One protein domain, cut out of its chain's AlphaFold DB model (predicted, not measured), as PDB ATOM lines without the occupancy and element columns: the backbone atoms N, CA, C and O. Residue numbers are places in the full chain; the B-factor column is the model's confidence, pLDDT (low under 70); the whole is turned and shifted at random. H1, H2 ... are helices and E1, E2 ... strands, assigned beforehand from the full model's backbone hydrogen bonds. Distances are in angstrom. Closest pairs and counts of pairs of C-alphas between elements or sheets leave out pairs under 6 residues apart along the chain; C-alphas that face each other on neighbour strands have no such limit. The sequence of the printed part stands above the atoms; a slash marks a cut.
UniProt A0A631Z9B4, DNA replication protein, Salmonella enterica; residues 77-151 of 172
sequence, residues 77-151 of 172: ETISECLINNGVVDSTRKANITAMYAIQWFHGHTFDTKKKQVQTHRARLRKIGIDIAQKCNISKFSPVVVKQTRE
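Overview. This is residues 77 to 151 of the 172 residues of the protein "DNA replication protein" of Salmonella enterica (UniProt A0A631Z9B4). Two helices fold back on each other as a helical hairpin, the short H1 and the long H2, and H3 packs on H2 crosswise, at nearly a right angle. From the end of H3 a long link without a named element, residues 127 to 143, leads back to the lone strand E1, which starts beside the first printed residues and runs outward as a tail. The printed part has 75 residues, with three named helices and one named strand in the order H1, H2, H3, E1, and the class is mostly helix. The whole is compact, with a radius of gyration of the C-alphas of 12.2 A, and its outline is flat, spanning 43 by 31 by 16 A.

Along the chain. The printed part begins at Glu 77. H1 holds residues 79 to 85, with C-alpha 79 at (178.752, 395.032, 253.318). H2 holds residues 92 to 106 and is 20.5 A long from first to last C-alpha, with C-alpha 92 at (174.567, 387.480, 260.131). H3 holds residues 116 to 126 and measures 15.3 A. E1 holds residues 144 to 150 and measures 16.7 A, with C-alpha 150 at (166.574, 410.254, 247.411).

Arrangement. H1 and H2 form a helical hairpin and touch, their closest C-alphas being those of Ser 80 and Ala 95, 4.7 A apart. They run opposite ways at a tilt of 36 degrees, only just steep. H2 touches H3 with residues 98 to 102 alone; the closest C-alphas, of Thr 98 and His 121, are 5.4 A apart, and the lines are about perpendicular, at 87 degrees. H1 and H3 are close but not clearly touching, with the C-alphas of Leu 83 and Arg 124 closest at 7.7 A. E1 pairs with no named strand, but residues 144 to 145 of E1 pair antiparallel with residues 77 to 78. The closest C-alphas of H1 and E1 are those of Ile 79 and Val 144, 6.4 A apart. E1 is apart from H2 and from H3. In H1, H2 and H3 every O i to N i+4 pair is within hydrogen-bond range.

Size, cuts and confidence. The two C-alphas farthest apart are those of Lys 114 and Glu 151, at 44.4 A. The printed part has no cut. The links from H1 to H2 and from H2 to H3 are short, while the link from H3 to E1, with 17 residues, is long. The mean pLDDT of the printed part is 85.6, and the residues under 70 are residue 140 and residues 145 to 151.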
ATOM      1  N   GLU A  77     174.331 401.203 253.735       77.50
ATOM      2  CA  GLU A  77     174.377 399.863 254.319       77.50
ATOM      3  C   GLU A  77     175.815 399.355 254.391       77.50
ATOM      4  O   GLU A  77     176.656 399.616 253.525       77.50
ATOM      5  N   THR A  78     176.101 398.589 255.436       84.81
ATOM      6  CA  THR A  78     177.347 397.834 255.556       84.81
ATOM      7  C   THR A  78     177.385 396.692 254.536       84.81
ATOM      8  O   THR A  78     176.355 396.169 254.107       84.81
ATOM      9  N   ILE A  79     178.586 396.218 254.182       86.06
ATOM     10  CA  ILE A  79     178.752 395.032 253.318       86.06
ATOM     11  C   ILE A  79     178.003 393.816 253.890       86.06
ATOM     12  O   ILE A  79     177.425 393.032 253.140       86.06
ATOM     13  N   SER A  80     177.986 393.656 255.215       88.56
ATOM     14  CA  SER A  80     177.239 392.596 255.899       88.56
ATOM     15  C   SER A  80     175.730 392.690 255.673       88.56
ATOM     16  O   SER A  80     175.119 391.680 255.331       88.56
ATOM     17  N   GLU A  81     175.138 393.875 255.823       87.38
ATOM     18  CA  GLU A  81     173.704 394.096 255.584       87.38
ATOM     19  C   GLU A  81     173.364 393.868 254.112       87.38
ATOM     20  O   GLU A  81     172.438 393.121 253.808       87.38
ATOM     21  N   CYS A  82     174.194 394.382 253.201       86.50
ATOM     22  CA  CYS A  82     174.033 394.179 251.764       86.50
ATOM     23  C   CYS A  82     174.032 392.683 251.387       86.50
ATOM     24  O   CYS A  82     173.200 392.241 250.592       86.50
ATOM     25  N   LEU A  83     174.905 391.866 251.992       89.81
ATOM     26  CA  LEU A  83     174.940 390.415 251.759       89.81
ATOM     27  C   LEU A  83     173.671 389.693 252.239       89.81
ATOM     28  O   LEU A  83     173.250 388.729 251.598       89.81
ATOM     29  N   ILE A  84     173.084 390.124 253.358       91.88
ATOM     30  CA  ILE A  84     171.846 389.538 253.896       91.88
ATOM     31  C   ILE A  84     170.652 389.983 253.046       91.88
ATOM     32  O   ILE A  84     169.872 389.145 252.600       91.88
ATOM     33  N   ASN A  85     170.553 391.281 252.758       87.75
ATOM     34  CA  ASN A  85     169.441 391.878 252.020       87.75
ATOM     35  C   ASN A  85     169.346 391.363 250.577       87.75
ATOM     36  O   ASN A  85     168.249 391.159 250.071       87.75
ATOM     37  N   ASN A  86     170.485 391.086 249.930       86.62
ATOM     38  CA  ASN A  86     170.532 390.472 248.596       86.62
ATOM     39  C   ASN A  86     170.381 388.936 248.619       86.62
ATOM     40  O   ASN A  86     170.578 388.285 247.593       86.62
ATOM     41  N   GLY A  87     170.107 388.322 249.779       89.06
ATOM     42  CA  GLY A  87     169.945 386.869 249.904       89.06
ATOM     43  C   GLY A  87     171.210 386.070 249.567       89.06
ATOM     44  O   GLY A  87     171.137 384.909 249.169       89.06
ATOM     45  N   VAL A  88     172.397 386.679 249.680       91.19
ATOM     46  CA  VAL A  88     173.673 386.009 249.374       91.19
ATOM     47  C   VAL A  88     174.058 385.025 250.480       91.19
ATOM     48  O   VAL A  88     174.732 384.021 250.215       91.19
ATOM     49  N   VAL A  89     173.666 385.326 251.718       92.50
ATOM     50  CA  VAL A  89     173.902 384.502 252.906       92.50
ATOM     51  C   VAL A  89     172.701 384.544 253.847       92.50
ATOM     52  O   VAL A  89     172.099 385.588 254.052       92.50
ATOM     53  N   ASP A  90     172.438 383.420 254.507       90.38
ATOM     54  CA  ASP A  90     171.237 383.227 255.345       90.38
ATOM     55  C   ASP A  90     171.455 383.600 256.823       90.38
ATOM     56  O   ASP A  90     170.603 383.363 257.672       90.38
ATOM     57  N   SER A  91     172.644 384.094 257.182       93.31
ATOM     58  CA  SER A  91     173.021 384.343 258.578       93.31
ATOM     59  C   SER A  91     173.966 385.525 258.712       93.31
ATOM     60  O   SER A  91     174.978 385.609 258.005       93.31
ATOM     61  N   THR A  92     173.717 386.352 259.729       90.00
ATOM     62  CA  THR A  92     174.567 387.480 260.131       90.00
ATOM     63  C   THR A  92     176.011 387.063 260.375       90.00
ATOM     64  O   THR A  92     176.938 387.758 259.973       90.00
ATOM     65  N   ARG A  93     176.245 385.872 260.942       92.25
ATOM     66  CA  ARG A  93     177.608 385.368 261.160       92.25
ATOM     67  C   ARG A  93     178.346 385.158 259.836       92.25
ATOM     68  O   ARG A  93     179.494 385.574 259.698       92.25
ATOM     69  N   LYS A  94     177.698 384.522 258.852       92.75
ATOM     70  CA  LYS A  94     178.283 384.297 257.516       92.75
ATOM     71  C   LYS A  94     178.514 385.627 256.787       92.75
ATOM     72  O   LYS A  94     179.531 385.762 256.098       92.75
ATOM     73  N   ALA A  95     177.599 386.584 256.957       92.25
ATOM     74  CA  ALA A  95     177.703 387.933 256.409       92.25
ATOM     75  C   ALA A  95     178.916 388.674 256.977       92.25
ATOM     76  O   ALA A  95     179.775 389.095 256.210       92.25
ATOM     77  N   ASN A  96     179.058 388.716 258.303       92.56
ATOM     78  CA  ASN A  96     180.157 389.399 258.986       92.56
ATOM     79  C   ASN A  96     181.523 388.812 258.623       92.56
ATOM     80  O   ASN A  96     182.456 389.559 258.341       92.56
ATOM     81  N   ILE A  97     181.645 387.480 258.556       93.75
ATOM     82  CA  ILE A  97     182.894 386.840 258.117       93.75
ATOM     83  C   ILE A  97     183.220 387.263 256.681       93.75
ATOM     84  O   ILE A  97     184.347 387.636 256.394       93.75
ATOM     85  N   THR A  98     182.240 387.234 255.776       94.06
ATOM     86  CA  THR A  98     182.456 387.603 254.367       94.06
ATOM     87  C   THR A  98     182.793 389.093 254.211       94.06
ATOM     88  O   THR A  98     183.693 389.429 253.448       94.06
ATOM     89  N   ALA A  99     182.140 389.972 254.975       92.38
ATOM     90  CA  ALA A  99     182.453 391.398 255.031       92.38
ATOM     91  C   ALA A  99     183.878 391.650 255.549       92.38
ATOM     92  O   ALA A  99     184.590 392.485 254.999       92.38
ATOM     93  N   MET A 100     184.343 390.869 256.530       92.94
ATOM     94  CA  MET A 100     185.710 390.967 257.047       92.94
ATOM     95  C   MET A 100     186.770 390.702 255.966       92.94
ATOM     96  O   MET A 100     187.778 391.401 255.928       92.94
ATOM     97  N   TYR A 101     186.536 389.759 255.043       93.12
ATOM     98  CA  TYR A 101     187.436 389.547 253.895       93.12
ATOM     99  C   TYR A 101     187.508 390.781 252.986       93.12
ATOM    100  O   TYR A 101     188.588 391.118 252.508       93.12
ATOM    101  N   ALA A 102     186.387 391.473 252.763       90.38
ATOM    102  CA  ALA A 102     186.368 392.707 251.980       90.38
ATOM    103  C   ALA A 102     187.085 393.864 252.699       90.38
ATOM    104  O   ALA A 102     187.816 394.614 252.060       90.38
ATOM    105  N   ILE A 103     186.939 393.977 254.023       89.44
ATOM    106  CA  ILE A 103     187.641 394.980 254.841       89.44
ATOM    107  C   ILE A 103     189.153 394.718 254.843       89.44
ATOM    108  O   ILE A 103     189.946 395.623 254.606       89.44
ATOM    109  N   GLN A 104     189.572 393.470 255.045       90.56
ATOM    110  CA  GLN A 104     190.983 393.087 254.966       90.56
ATOM    111  C   GLN A 104     191.556 393.365 253.567       90.56
ATOM    112  O   GLN A 104     192.630 393.949 253.444       90.56
ATOM    113  N   TRP A 105     190.821 393.018 252.510       91.69
ATOM    114  CA  TRP A 105     191.199 393.362 251.139       91.69
ATOM    115  C   TRP A 105     191.361 394.879 250.945       91.69
ATOM    116  O   TRP A 105     192.335 395.326 250.341       91.69
ATOM    117  N   PHE A 106     190.442 395.673 251.503       86.06
ATOM    118  CA  PHE A 106     190.493 397.133 251.461       86.06
ATOM    119  C   PHE A 106     191.737 397.703 252.153       86.06
ATOM    120  O   PHE A 106     192.374 398.603 251.610       86.06
ATOM    121  N   HIS A 107     192.139 397.126 253.287       87.62
ATOM    122  CA  HIS A 107     193.381 397.473 253.987       87.62
ATOM    123  C   HIS A 107     194.656 396.928 253.314       87.62
ATOM    124  O   HIS A 107     195.747 397.075 253.860       87.62
ATOM    125  N   GLY A 108     194.551 396.322 252.126       85.75
ATOM    126  CA  GLY A 108     195.696 395.869 251.336       85.75
ATOM    127  C   GLY A 108     196.155 394.441 251.631       85.75
ATOM    128  O   GLY A 108     197.202 394.028 251.132       85.75
ATOM    129  N   HIS A 109     195.390 393.657 252.399       88.69
ATOM    130  CA  HIS A 109     195.710 392.246 252.597       88.69
ATOM    131  C   HIS A 109     195.527 391.451 251.298       88.69
ATOM    132  O   HIS A 109     194.506 391.543 250.614       88.69
ATOM    133  N   THR A 110     196.513 390.612 250.983       88.00
ATOM    134  CA  THR A 110     196.465 389.685 249.851       88.00
ATOM    135  C   THR A 110     195.991 388.310 250.298       88.00
ATOM    136  O   THR A 110     196.479 387.774 251.295       88.00
ATOM    137  N   PHE A 111     195.095 387.698 249.528       89.75
ATOM    138  CA  PHE A 111     194.593 386.355 249.805       89.75
ATOM    139  C   PHE A 111     195.147 385.331 248.824       89.75
ATOM    140  O   PHE A 111     195.273 385.592 247.630       89.75
ATOM    141  N   ASP A 112     195.397 384.123 249.321       90.75
ATOM    142  CA  ASP A 112     195.690 382.977 248.470       90.75
ATOM    143  C   ASP A 112     194.403 382.485 247.788       90.75
ATOM    144  O   ASP A 112     193.525 381.885 248.417       90.75
ATOM    145  N   THR A 113     194.298 382.720 246.480       86.56
ATOM    146  CA  THR A 113     193.133 382.352 245.666       86.56
ATOM    147  C   THR A 113     192.943 380.843 245.517       86.56
ATOM    148  O   THR A 113     191.876 380.407 245.077       86.56
ATOM    149  N   LYS A 114     193.938 380.021 245.878       90.50
ATOM    150  CA  LYS A 114     193.819 378.555 245.860       90.50
ATOM    151  C   LYS A 114     193.053 378.019 247.072       90.50
ATOM    152  O   LYS A 114     192.518 376.913 247.014       90.50
ATOM    153  N   LYS A 115     192.935 378.791 248.160       93.81
ATOM    154  CA  LYS A 115     192.192 378.372 249.358       93.81
ATOM    155  C   LYS A 115     190.683 378.354 249.092       93.81
ATOM    156  O   LYS A 115     190.089 379.377 248.751       93.81
ATOM    157  N   LYS A 116     190.031 377.212 249.355       93.38
ATOM    158  CA  LYS A 116     188.569 377.030 249.191       93.38
ATOM    159  C   LYS A 116     187.741 378.092 249.926       93.38
ATOM    160  O   LYS A 116     186.742 378.581 249.399       93.38
ATOM    161  N   GLN A 117     188.162 378.484 251.131       92.88
ATOM    162  CA  GLN A 117     187.473 379.513 251.914       92.88
ATOM    163  C   GLN A 117     187.508 380.882 251.212       92.88
ATOM    164  O   GLN A 117     186.471 381.532 251.088       92.88
ATOM    165  N   VAL A 118     188.670 381.281 250.681       93.44
ATOM    166  CA  VAL A 118     188.832 382.529 249.917       93.44
ATOM    167  C   VAL A 118     187.944 382.509 248.675       93.44
ATOM    168  O   VAL A 118     187.226 383.473 248.423       93.44
ATOM    169  N   GLN A 119     187.910 381.394 247.942       95.31
ATOM    170  CA  GLN A 119     187.031 381.230 246.777       95.31
ATOM    171  C   GLN A 119     185.549 381.378 247.144       95.31
ATOM    172  O   GLN A 119     184.795 382.031 246.424       95.31
ATOM    173  N   THR A 120     185.144 380.838 248.296       95.25
ATOM    174  CA  THR A 120     183.762 380.911 248.789       95.25
ATOM    175  C   THR A 120     183.359 382.347 249.125       95.25
ATOM    176  O   THR A 120     182.308 382.816 248.684       95.25
ATOM    177  N   HIS A 121     184.188 383.073 249.880       95.00
ATOM    178  CA  HIS A 121     183.897 384.467 250.229       95.00
ATOM    179  C   HIS A 121     183.986 385.388 249.012       95.00
ATOM    180  O   HIS A 121     183.114 386.234 248.837       95.00
ATOM    181  N   ARG A 122     184.943 385.162 248.107       94.00
ATOM    182  CA  ARG A 122     185.024 385.870 246.825       94.00
ATOM    183  C   ARG A 122     183.759 385.687 245.985       94.00
ATOM    184  O   ARG A 122     183.246 386.662 245.452       94.00
ATOM    185  N   ALA A 123     183.238 384.463 245.869       94.75
ATOM    186  CA  ALA A 123     182.013 384.200 245.111       94.75
ATOM    187  C   ALA A 123     180.799 384.948 245.688       94.75
ATOM    188  O   ALA A 123     179.977 385.454 244.931       94.75
ATOM    189  N   ARG A 124     180.713 385.065 247.019       94.50
ATOM    190  CA  ARG A 124     179.674 385.851 247.702       94.50
ATOM    191  C   ARG A 124     179.841 387.354 247.468       94.50
ATOM    192  O   ARG A 124     178.879 388.013 247.101       94.50
ATOM    193  N   LEU A 125     181.057 387.875 247.622       92.69
ATOM    194  CA  LEU A 125     181.379 389.292 247.423       92.69
ATOM    195  C   LEU A 125     181.153 389.754 245.976       92.69
ATOM    196  O   LEU A 125     180.667 390.857 245.747       92.69
ATOM    197  N   ARG A 126     181.395 388.885 244.989       92.56
ATOM    198  CA  ARG A 126     181.108 389.188 243.579       92.56
ATOM    199  C   ARG A 126     179.631 389.438 243.299       92.56
ATOM    200  O   ARG A 126     179.330 390.241 242.425       92.56
ATOM    201  N   LYS A 127     178.720 388.798 244.042       89.75
ATOM    202  CA  LYS A 127     177.273 389.036 243.900       89.75
ATOM    203  C   LYS A 127     176.866 390.462 244.286       89.75
ATOM    204  O   LYS A 127     175.824 390.916 243.843       89.75
ATOM    205  N   ILE A 128     177.698 391.155 245.065       87.69
ATOM    206  CA  ILE A 128     177.521 392.562 245.450       87.69
ATOM    207  C   ILE A 128     178.579 393.479 244.804       87.69
ATOM    208  O   ILE A 128     178.816 394.585 245.278       87.69
ATOM    209  N   GLY A 129     179.248 393.018 243.738       85.75
ATOM    210  CA  GLY A 129     180.178 393.829 242.940       85.75
ATOM    211  C   GLY A 129     181.612 393.950 243.472       85.75
ATOM    212  O   GLY A 129     182.379 394.756 242.954       85.75
ATOM    213  N   ILE A 130     182.012 393.155 244.471       88.75
ATOM    214  CA  ILE A 130     183.353 393.213 245.080       88.75
ATOM    215  C   ILE A 130     184.186 391.991 244.647       88.75
ATOM    216  O   ILE A 130     183.823 390.851 244.946       88.75
ATOM    217  N   ASP A 131     185.334 392.196 243.986       90.38
ATOM    218  CA  ASP A 131     186.277 391.112 243.641       90.38
ATOM    219  C   ASP A 131     187.625 391.262 244.366       90.38
ATOM    220  O   ASP A 131     188.526 391.970 243.919       90.38
ATOM    221  N   ILE A 132     187.780 390.505 245.456       90.00
ATOM    222  CA  ILE A 132     188.979 390.499 246.313       90.00
ATOM    223  C   ILE A 132     190.223 389.833 245.695       90.00
ATOM    224  O   ILE A 132     191.254 389.739 246.356       90.00
ATOM    225  N   ALA A 133     190.151 389.325 244.458       87.69
ATOM    226  CA  ALA A 133     191.335 388.817 243.754       87.69
ATOM    227  C   ALA A 133     192.062 389.896 242.943       87.69
ATOM    228  O   ALA A 133     193.208 389.690 242.548       87.69
ATOM    229  N   GLN A 134     191.398 391.019 242.660       85.00
ATOM    230  CA  GLN A 134     192.029 392.170 242.020       85.00
ATOM    231  C   GLN A 134     192.729 393.032 243.071       85.00
ATOM    232  O   GLN A 134     192.431 392.940 244.260       85.00
ATOM    233  N   LYS A 135     193.661 393.896 242.655       83.12
ATOM    234  CA  LYS A 135     194.223 394.896 243.576       83.12
ATOM    235  C   LYS A 135     193.133 395.895 243.972       83.12
ATOM    236  O   LYS A 135     192.406 396.385 243.108       83.12
ATOM    237  N   CYS A 136     193.031 396.195 245.267       81.56
ATOM    238  CA  CYS A 136     192.083 397.186 245.766       81.56
ATOM    239  C   CYS A 136     192.409 398.567 245.195       81.56
ATOM    240  O   CYS A 136     193.520 399.072 245.360       81.56
ATOM    241  N   ASN A 137     191.429 399.184 244.532       80.38
ATOM    242  CA  ASN A 137     191.503 400.588 244.169       80.38
ATOM    243  C   ASN A 137     190.809 401.423 245.251       80.38
ATOM    244  O   ASN A 137     189.598 401.638 245.203       80.38
ATOM    245  N   ILE A 138     191.602 401.906 246.204       74.75
ATOM    246  CA  ILE A 138     191.142 402.657 247.381       74.75
ATOM    247  C   ILE A 138     190.394 403.939 246.975       74.75
ATOM    248  O   ILE A 138     189.472 404.351 247.665       74.75
ATOM    249  N   SER A 139     190.719 404.535 245.819       72.94
ATOM    250  CA  SER A 139     190.026 405.738 245.327       72.94
ATOM    251  C   SER A 139     188.589 405.485 244.850       72.94
ATOM    252  O   SER A 139     187.812 406.428 244.736       72.94
ATOM    253  N   LYS A 140     188.232 404.228 244.556       69.50
ATOM    254  CA  LYS A 140     186.915 403.838 244.021       69.50
ATOM    255  C   LYS A 140     186.099 402.975 244.978       69.50
ATOM    256  O   LYS A 140     184.883 402.905 244.836       69.50
ATOM    257  N   PHE A 141     186.751 402.275 245.901       74.12
ATOM    258  CA  PHE A 141     186.077 401.364 246.813       74.12
ATOM    259  C   PHE A 141     185.669 402.067 248.109       74.12
ATOM    260  O   PHE A 141     186.507 402.635 248.803       74.12
ATOM    261  N   SER A 142     184.390 401.947 248.462       72.50
ATOM    262  CA  SER A 142     183.855 402.324 249.769       72.50
ATOM    263  C   SER A 142     183.403 401.060 250.509       72.50
ATOM    264  O   SER A 142     182.704 400.235 249.915       72.50
ATOM    265  N   PRO A 143     183.736 400.897 251.803       70.62
ATOM    266  CA  PRO A 143     183.227 399.797 252.624       70.62
ATOM    267  C   PRO A 143     181.731 399.936 252.960       70.62
ATOM    268  O   PRO A 143     181.166 399.083 253.644       70.62
ATOM    269  N   VAL A 144     181.101 401.015 252.495       71.81
ATOM    270  CA  VAL A 144     179.691 401.329 252.687       71.81
ATOM    271  C   VAL A 144     179.012 401.397 251.322       71.81
ATOM    272  O   VAL A 144     179.498 402.080 250.416       71.81
ATOM    273  N   VAL A 145     177.897 400.682 251.181       69.50
ATOM    274  CA  VAL A 145     177.104 400.599 249.951       69.50
ATOM    275  C   VAL A 145     175.979 401.627 250.015       69.50
ATOM    276  O   VAL A 145     175.249 401.691 251.003       69.50
ATOM    277  N   VAL A 146     175.830 402.433 248.962       64.94
ATOM    278  CA  VAL A 146     174.705 403.370 248.829       64.94
ATOM    279  C   VAL A 146     173.481 402.578 248.373       64.94
ATOM    280  O   VAL A 146     173.449 402.084 247.249       64.94
ATOM    281  N   LYS A 147     172.491 402.433 249.255       63.31
ATOM    282  CA  LYS A 147     171.266 401.658 249.012       63.31
ATOM    283  C   LYS A 147     170.238 402.453 248.222       63.31
ATOM    284  O   LYS A 147     169.632 401.951 247.281       63.31
ATOM    285  N   GLN A 148     170.031 403.698 248.625       52.72
ATOM    286  CA  GLN A 148     169.049 404.574 248.017       52.72
ATOM    287  C   GLN A 148     169.565 406.000 248.093       52.72
ATOM    288  O   GLN A 148     170.017 406.456 249.138       52.72
ATOM    289  N   THR A 149     169.512 406.691 246.961       55.12
ATOM    290  CA  THR A 149     169.698 408.135 246.903       55.12
ATOM    291  C   THR A 149     168.333 408.738 246.640       55.12
ATOM    292  O   THR A 149     167.768 408.519 245.570       55.12
ATOM    293  N   ARG A 150     167.781 409.451 247.622       62.03
ATOM    294  CA  ARG A 150     166.574 410.254 247.411       62.03
ATOM    295  C   ARG A 150     166.973 411.712 247.232       62.03
ATOM    296  O   ARG A 150     167.673 412.284 248.069       62.03
ATOM    297  N   GLU A 151     166.531 412.284 246.125       64.69
ATOM    298  CA  GLU A 151     166.641 413.714 245.875       64.69
ATOM    299  C   GLU A 151     165.578 414.418 246.726       64.69
ATOM    300  O   GLU A 151     164.380 414.175 246.567       64.69
TER     301      GLU A 151